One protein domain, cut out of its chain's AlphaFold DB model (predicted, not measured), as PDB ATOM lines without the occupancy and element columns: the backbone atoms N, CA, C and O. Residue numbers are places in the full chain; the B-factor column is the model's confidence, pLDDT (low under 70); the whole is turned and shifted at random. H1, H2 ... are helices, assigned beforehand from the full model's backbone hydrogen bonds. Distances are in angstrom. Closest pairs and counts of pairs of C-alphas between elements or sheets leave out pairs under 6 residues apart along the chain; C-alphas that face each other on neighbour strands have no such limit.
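Overview. This is residues 2 to 62 of the 159 residues of an uncharacterized protein of Streblomastix strix (UniProt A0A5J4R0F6). There is little regular structure here: a small body of unnamed chain and H2, from which residues 25 to 45 stick out as a wide open loop with the short H1 at its far end. The printed part has 61 residues with two named helices, H1 then H2, and no named strand. The class is all helix, with only 14 residues in named elements. The whole is loose, with a radius of gyration of the C-alphas of 14.1 A, and elongated, spanning 41 by 26 by 17 A.

Along the chain. From Ile 2 at (32.447, 34.783, -3.914), residues 2 to 31 hold no named element. H1 is residues 32 to 36, 6.2 A long, and its C-alpha 32 is at (43.080, 15.808, 0.490). H2 is residues 52 to 60, 12.3 A long, ending with C-alpha 60 at (16.214, 35.971, -13.228).

Arrangement. Residues 25 to 45 stand free, of which 32 to 36 belong to H1. H1 and H2 are apart, with no C-alpha of the one within 8 A of the other. In both helices every O i to N i+4 pair is within hydrogen-bond range.

Size, cuts and confidence. The C-alphas farthest apart, those of Gln 33 and Ile 62, are 41.6 A apart. Without the free stretch, the body of 40 residues spans 26 by 23 by 15 A. The link from H1 to H2, 15 residues, is long. The printed part has no cut, and no printed residue is under 70 in pLDDT.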
ATOM      1  N   ILE A   2      33.628  34.163  -4.530       90.12
ATOM      2  CA  ILE A   2      32.447  34.783  -3.914       90.12
ATOM      3  C   ILE A   2      31.587  33.639  -3.377       90.12
ATOM      4  O   ILE A   2      31.365  32.670  -4.095       90.12
ATOM      5  N   VAL A   3      31.144  33.738  -2.126       89.75
ATOM      6  CA  VAL A   3      30.252  32.762  -1.488       89.75
ATOM      7  C   VAL A   3      29.049  33.521  -0.959       89.75
ATOM      8  O   VAL A   3      29.199  34.591  -0.372       89.75
ATOM      9  N   THR A   4      27.858  33.001  -1.216       90.44
ATOM     10  CA  THR A   4      26.606  33.701  -0.947       90.44
ATOM     11  C   THR A   4      25.472  32.702  -0.778       90.44
ATOM     12  O   THR A   4      25.436  31.688  -1.465       90.44
ATOM     13  N   ASN A   5      24.547  33.021   0.125       89.56
ATOM     14  CA  ASN A   5      23.283  32.302   0.292       89.56
ATOM     15  C   ASN A   5      22.124  33.019  -0.423       89.56
ATOM     16  O   ASN A   5      20.977  32.599  -0.315       89.56
ATOM     17  N   ASN A   6      22.399  34.138  -1.102       89.25
ATOM     18  CA  ASN A   6      21.415  34.804  -1.945       89.25
ATOM     19  C   ASN A   6      21.246  34.003  -3.243       89.25
ATOM     20  O   ASN A   6      22.229  33.785  -3.950       89.25
ATOM     21  N   ILE A   7      20.004  33.633  -3.553       84.31
ATOM     22  CA  ILE A   7      19.617  32.898  -4.764       84.31
ATOM     23  C   ILE A   7      19.878  33.687  -6.060       84.31
ATOM     24  O   ILE A   7      20.099  33.084  -7.102       84.31
ATOM     25  N   TYR A   8      19.952  35.024  -5.991       86.00
ATOM     26  CA  TYR A   8      20.293  35.897  -7.124       86.00
ATOM     27  C   TYR A   8      21.416  36.867  -6.738       86.00
ATOM     28  O   TYR A   8      21.179  38.047  -6.462       86.00
ATOM     29  N   PRO A   9      22.661  36.377  -6.640       86.56
ATOM     30  CA  PRO A   9      23.738  37.130  -6.014       86.56
ATOM     31  C   PRO A   9      24.307  38.245  -6.889       86.56
ATOM     32  O   PRO A   9      24.865  39.206  -6.358       86.56
ATOM     33  N   LEU A  10      24.204  38.118  -8.211       89.31
ATOM     34  CA  LEU A  10      24.696  39.100  -9.167       89.31
ATOM     35  C   LEU A  10      23.951  38.979 -10.495       89.31
ATOM     36  O   LEU A  10      23.477  37.902 -10.847       89.31
ATOM     37  N   LYS A  11      23.888  40.085 -11.241       87.06
ATOM     38  CA  LYS A  11      23.327  40.094 -12.592       87.06
ATOM     39  C   LYS A  11      24.306  39.425 -13.559       87.06
ATOM     40  O   LYS A  11      25.442  39.884 -13.683       87.06
ATOM     41  N   THR A  12      23.875  38.364 -14.236       85.62
ATOM     42  CA  THR A  12      24.694  37.618 -15.208       85.62
ATOM     43  C   THR A  12      24.028  37.625 -16.576       85.62
ATOM     44  O   THR A  12      22.813  37.513 -16.681       85.62
ATOM     45  N   GLU A  13      24.834  37.761 -17.625       83.38
ATOM     46  CA  GLU A  13      24.385  37.683 -19.018       83.38
ATOM     47  C   GLU A  13      24.685  36.295 -19.598       83.38
ATOM     48  O   GLU A  13      25.633  35.636 -19.171       83.38
ATOM     49  N   ASN A  14      23.921  35.867 -20.609       80.31
ATOM     50  CA  ASN A  14      24.096  34.551 -21.240       80.31
ATOM     51  C   ASN A  14      25.514  34.350 -21.812       80.31
ATOM     52  O   ASN A  14      26.124  33.292 -21.684       80.31
ATOM     53  N   ILE A  15      26.096  35.418 -22.358       81.81
ATOM     54  CA  ILE A  15      27.450  35.415 -22.928       81.81
ATOM     55  C   ILE A  15      28.559  35.636 -21.884       81.81
ATOM     56  O   ILE A  15      29.732  35.770 -22.246       81.81
ATOM     57  N   ASP A  16      28.221  35.729 -20.592       84.06
ATOM     58  CA  ASP A  16      29.196  36.024 -19.548       84.06
ATOM     59  C   ASP A  16      30.180  34.856 -19.369       84.06
ATOM     60  O   ASP A  16      29.831  33.747 -18.953       84.06
ATOM     61  N   ARG A  17      31.454  35.149 -19.650       87.00
ATOM     62  CA  ARG A  17      32.596  34.237 -19.497       87.00
ATOM     63  C   ARG A  17      33.535  34.663 -18.366       87.00
ATOM     64  O   ARG A  17      34.749  34.517 -18.471       87.00
ATOM     65  N   ARG A  18      32.995  35.253 -17.304       88.69
ATOM     66  CA  ARG A  18      33.753  35.691 -16.121       88.69
ATOM     67  C   ARG A  18      33.428  34.843 -14.904       88.69
ATOM     68  O   ARG A  18      34.305  34.621 -14.073       88.69
ATOM     69  N   TYR A  19      32.188  34.368 -14.807       89.75
ATOM     70  CA  TYR A  19      31.705  33.645 -13.636       89.75
ATOM     71  C   TYR A  19      31.385  32.182 -13.954       89.75
ATOM     72  O   TYR A  19      30.534  31.876 -14.795       89.75
ATOM     73  N   VAL A  20      32.056  31.287 -13.225       89.38
ATOM     74  CA  VAL A  20      31.607  29.908 -13.004       89.38
ATOM     75  C   VAL A  20      30.659  29.947 -11.810       89.38
ATOM     76  O   VAL A  20      31.030  30.446 -10.745       89.38
ATOM     77  N   VAL A  21      29.441  29.446 -11.992       90.62
ATOM     78  CA  VAL A  21      28.433  29.367 -10.933       90.62
ATOM     79  C   VAL A  21      28.175  27.899 -10.647       90.62
ATOM     80  O   VAL A  21      27.825  27.146 -11.552       90.62
ATOM     81  N   CYS A  22      28.338  27.500  -9.393       88.56
ATOM     82  CA  CYS A  22      28.057  26.146  -8.943       88.56
ATOM     83  C   CYS A  22      27.339  26.206  -7.600       88.56
ATOM     84  O   CYS A  22      27.677  27.027  -6.746       88.56
ATOM     85  N   GLU A  23      26.405  25.287  -7.400       87.12
ATOM     86  CA  GLU A  23      25.914  24.968  -6.069       87.12
ATOM     87  C   GLU A  23      26.949  24.136  -5.318       87.12
ATOM     88  O   GLU A  23      27.615  23.258  -5.875       87.12
ATOM     89  N   TYR A  24      27.118  24.445  -4.038       81.19
ATOM     90  CA  TYR A  24      28.095  23.760  -3.210       81.19
ATOM     91  C   TYR A  24      27.525  22.438  -2.692       81.19
ATOM     92  O   TYR A  24      26.668  22.428  -1.809       81.19
ATOM     93  N   ILE A  25      28.060  21.324  -3.198       77.75
ATOM     94  CA  ILE A  25      27.781  19.977  -2.692       77.75
ATOM     95  C   ILE A  25      29.076  19.436  -2.055       77.75
ATOM     96  O   ILE A  25      30.054  19.198  -2.768       77.75
ATOM     97  N   PRO A  26      29.143  19.252  -0.722       83.06
ATOM     98  CA  PRO A  26      30.386  18.959   0.000       83.06
ATOM     99  C   PRO A  26      30.837  17.488  -0.091       83.06
ATOM    100  O   PRO A  26      31.226  16.909   0.920       83.06
ATOM    101  N   VAL A  27      30.807  16.870  -1.275       88.06
ATOM    102  CA  VAL A  27      31.088  15.427  -1.446       88.06
ATOM    103  C   VAL A  27      32.507  15.054  -0.998       88.06
ATOM    104  O   VAL A  27      32.693  14.073  -0.291       88.06
ATOM    105  N   HIS A  28      33.503  15.873  -1.348       88.19
ATOM    106  CA  HIS A  28      34.926  15.616  -1.068       88.19
ATOM    107  C   HIS A  28      35.482  16.497   0.061       88.19
ATOM    108  O   HIS A  28      36.668  16.829   0.097       88.19
ATOM    109  N   ARG A  29      34.627  16.952   0.988       89.69
ATOM    110  CA  ARG A  29      35.063  17.838   2.077       89.69
ATOM    111  C   ARG A  29      36.090  17.128   2.969       89.69
ATOM    112  O   ARG A  29      35.753  16.184   3.672       89.69
ATOM    113  N   GLY A  30      37.319  17.642   2.991       92.25
ATOM    114  CA  GLY A  30      38.422  17.086   3.787       92.25
ATOM    115  C   GLY A  30      39.196  15.952   3.107       92.25
ATOM    116  O   GLY A  30      40.160  15.461   3.688       92.25
ATOM    117  N   ASP A  31      38.830  15.567   1.882       94.00
ATOM    118  CA  ASP A  31      39.522  14.527   1.118       94.00
ATOM    119  C   ASP A  31      40.724  15.113   0.361       94.00
ATOM    120  O   ASP A  31      40.660  15.456  -0.819       94.00
ATOM    121  N   LEU A  32      41.844  15.273   1.070       94.44
ATOM    122  CA  LEU A  32      43.080  15.808   0.490       94.44
ATOM    123  C   LEU A  32      43.637  14.904  -0.621       94.44
ATOM    124  O   LEU A  32      44.252  15.399  -1.569       94.44
ATOM    125  N   GLN A  33      43.425  13.590  -0.518       95.06
ATOM    126  CA  GLN A  33      43.953  12.629  -1.480       95.06
ATOM    127  C   GLN A  33      43.262  12.784  -2.837       95.06
ATOM    128  O   GLN A  33      43.947  12.805  -3.860       95.06
ATOM    129  N   TYR A  34      41.940  12.980  -2.847       93.38
ATOM    130  CA  TYR A  34      41.179  13.285  -4.058       93.38
ATOM    131  C   TYR A  34      41.737  14.508  -4.799       93.38
ATOM    132  O   TYR A  34      42.076  14.410  -5.977       93.38
ATOM    133  N   PHE A  35      41.907  15.641  -4.107       91.19
ATOM    134  CA  PHE A  35      42.398  16.874  -4.739       91.19
ATOM    135  C   PHE A  35      43.849  16.772  -5.220       91.19
ATOM    136  O   PHE A  35      44.205  17.411  -6.206       91.19
ATOM    137  N   THR A  36      44.683  15.968  -4.555       95.00
ATOM    138  CA  THR A  36      46.088  15.769  -4.956       95.00
ATOM    139  C   THR A  36      46.209  14.921  -6.225       95.00
ATOM    140  O   THR A  36      47.129  15.123  -7.012       95.00
ATOM    141  N   ASN A  37      45.274  13.991  -6.431       95.38
ATOM    142  CA  ASN A  37      45.279  13.055  -7.555       95.38
ATOM    143  C   ASN A  37      44.422  13.521  -8.744       95.38
ATOM    144  O   ASN A  37      44.281  12.781  -9.717       95.38
ATOM    145  N   LEU A  38      43.818  14.708  -8.665       92.38
ATOM    146  CA  LEU A  38      42.948  15.229  -9.713       92.38
ATOM    147  C   LEU A  38      43.780  15.634 -10.940       92.38
ATOM    148  O   LEU A  38      44.596  16.553 -10.871       92.38
ATOM    149  N   ASP A  39      43.564  14.964 -12.073       93.62
ATOM    150  CA  ASP A  39      44.200  15.340 -13.335       93.62
ATOM    151  C   ASP A  39      43.507  16.569 -13.938       93.62
ATOM    152  O   ASP A  39      42.313  16.554 -14.241       93.62
ATOM    153  N   ILE A  40      44.276  17.641 -14.116       93.31
ATOM    154  CA  ILE A  40      43.830  18.908 -14.708       93.31
ATOM    155  C   ILE A  40      44.518  19.199 -16.047       93.31
ATOM    156  O   ILE A  40      44.407  20.308 -16.564       93.31
ATOM    157  N   SER A  41      45.229  18.228 -16.628       94.50
ATOM    158  CA  SER A  41      45.968  18.402 -17.888       94.50
ATOM    159  C   SER A  41      45.078  18.820 -19.064       94.50
ATOM    160  O   SER A  41      45.517  19.564 -19.940       94.50
ATOM    161  N   GLN A  42      43.814  18.392 -19.060       91.75
ATOM    162  CA  GLN A  42      42.811  18.733 -20.073       91.75
ATOM    163  C   GLN A  42      41.946  19.944 -19.687       91.75
ATOM    164  O   GLN A  42      41.067  20.342 -20.451       91.75
ATOM    165  N   PHE A  43      42.160  20.535 -18.507       90.38
ATOM    166  CA  PHE A  43      41.312  21.611 -18.012       90.38
ATOM    167  C   PHE A  43      41.536  22.908 -18.797       90.38
ATOM    168  O   PHE A  43      42.652  23.422 -18.894       90.38
ATOM    169  N   ASN A  44      40.451  23.480 -19.318       89.50
ATOM    170  CA  ASN A  44      40.484  24.733 -20.057       89.50
ATOM    171  C   ASN A  44      39.893  25.879 -19.230       89.50
ATOM    172  O   ASN A  44      38.684  25.974 -19.048       89.50
ATOM    173  N   LEU A  45      40.743  26.820 -18.818       86.12
ATOM    174  CA  LEU A  45      40.347  28.008 -18.049       86.12
ATOM    175  C   LEU A  45      39.361  28.936 -18.782       86.12
ATOM    176  O   LEU A  45      38.720  29.765 -18.142       86.12
ATOM    177  N   LYS A  46      39.277  28.851 -20.116       87.94
ATOM    178  CA  LYS A  46      38.361  29.671 -20.927       87.94
ATOM    179  C   LYS A  46      37.002  29.013 -21.138       87.94
ATOM    180  O   LYS A  46      36.094  29.688 -21.621       87.94
ATOM    181  N   ASP A  47      36.888  27.726 -20.825       88.50
ATOM    182  CA  ASP A  47      35.647  26.986 -20.968       88.50
ATOM    183  C   ASP A  47      34.864  27.066 -19.659       88.50
ATOM    184  O   ASP A  47      35.213  26.449 -18.652       88.50
ATOM    185  N   ILE A  48      33.846  27.924 -19.649       88.50
ATOM    186  CA  ILE A  48      33.012  28.148 -18.472       88.50
ATOM    187  C   ILE A  48      31.689  27.427 -18.702       88.50
ATOM    188  O   ILE A  48      30.932  27.838 -19.585       88.50
ATOM    189  N   PRO A  49      31.379  26.399 -17.896       88.62
ATOM    190  CA  PRO A  49      30.185  25.600 -18.103       88.62
ATOM    191  C   PRO A  49      28.914  26.413 -17.837       88.62
ATOM    192  O   PRO A  49      28.847  27.223 -16.906       88.62
ATOM    193  N   MET A  50      27.881  26.149 -18.640       89.06
ATOM    194  CA  MET A  50      26.529  26.667 -18.437       89.06
ATOM    195  C   MET A  50      25.739  25.736 -17.504       89.06
ATOM    196  O   MET A  50      24.943  24.909 -17.944       89.06
ATOM    197  N   THR A  51      26.017  25.822 -16.202       88.81
ATOM    198  CA  THR A  51      25.327  25.035 -15.162       88.81
ATOM    199  C   THR A  51      23.875  25.492 -14.984       88.81
ATOM    200  O   THR A  51      23.567  26.649 -15.259       88.81
ATOM    201  N   GLN A  52      22.990  24.627 -14.468       87.19
ATOM    202  CA  GLN A  52      21.579  24.986 -14.235       87.19
ATOM    203  C   GLN A  52      21.438  26.243 -13.366       87.19
ATOM    204  O   GLN A  52      20.756  27.186 -13.735       87.19
ATOM    205  N   VAL A  53      22.213  26.316 -12.285       88.56
ATOM    206  CA  VAL A  53      22.253  27.483 -11.392       88.56
ATOM    207  C   VAL A  53      22.634  28.758 -12.149       88.56
ATOM    208  O   VAL A  53      22.069  29.824 -11.918       88.56
ATOM    209  N   LYS A  54      23.598  28.672 -13.078       88.69
ATOM    210  CA  LYS A  54      23.977  29.816 -13.914       88.69
ATOM    211  C   LYS A  54      22.810  30.251 -14.798       88.69
ATOM    212  O   LYS A  54      22.568  31.452 -14.910       88.69
ATOM    213  N   LYS A  55      22.088  29.300 -15.391       87.62
ATOM    214  CA  LYS A  55      20.911  29.580 -16.218       87.62
ATOM    215  C   LYS A  55      19.796  30.243 -15.423       87.62
ATOM    216  O   LYS A  55      19.277  31.260 -15.871       87.62
ATOM    217  N   ASP A  56      19.509  29.754 -14.222       88.56
ATOM    218  CA  ASP A  56      18.474  30.321 -13.355       88.56
ATOM    219  C   ASP A  56      18.799  31.775 -12.981       88.56
ATOM    220  O   ASP A  56      17.932  32.650 -13.022       88.56
ATOM    221  N   ILE A  57      20.072  32.071 -12.689       90.50
ATOM    222  CA  ILE A  57      20.537  33.443 -12.431       90.50
ATOM    223  C   ILE A  57      20.431  34.315 -13.688       90.50
ATOM    224  O   ILE A  57      20.016  35.471 -13.581       90.50
ATOM    225  N   ILE A  58      20.803  33.800 -14.867       88.94
ATOM    226  CA  ILE A  58      20.668  34.527 -16.140       88.94
ATOM    227  C   ILE A  58      19.194  34.837 -16.410       88.94
ATOM    228  O   ILE A  58      18.868  35.991 -16.680       88.94
ATOM    229  N   ARG A  59      18.298  33.855 -16.266       87.94
ATOM    230  CA  ARG A  59      16.853  34.021 -16.467       87.94
ATOM    231  C   ARG A  59      16.271  35.047 -15.500       87.94
ATOM    232  O   ARG A  59      15.590  35.971 -15.925       87.94
ATOM    233  N   ALA A  60      16.622  34.971 -14.217       88.50
ATOM    234  CA  ALA A  60      16.214  35.971 -13.228       88.50
ATOM    235  C   ALA A  60      16.822  37.366 -13.473       88.50
ATOM    236  O   ALA A  60      16.319  38.369 -12.966       88.50
ATOM    237  N   SER A  61      17.909  37.444 -14.246       89.12
ATOM    238  CA  SER A  61      18.568  38.691 -14.645       89.12
ATOM    239  C   SER A  61      17.945  39.348 -15.886       89.12
ATOM    240  O   SER A  61      18.307  40.494 -16.191       89.12
ATOM    241  N   ILE A  62      17.037  38.659 -16.593       89.62
ATOM    242  CA  ILE A  62      16.336  39.177 -17.777       89.62
ATOM    243  C   ILE A  62      15.485  40.378 -17.362       89.62
ATOM    244  O   ILE A  62      14.730  40.339 -16.390       89.62
TER     245      ILE A  62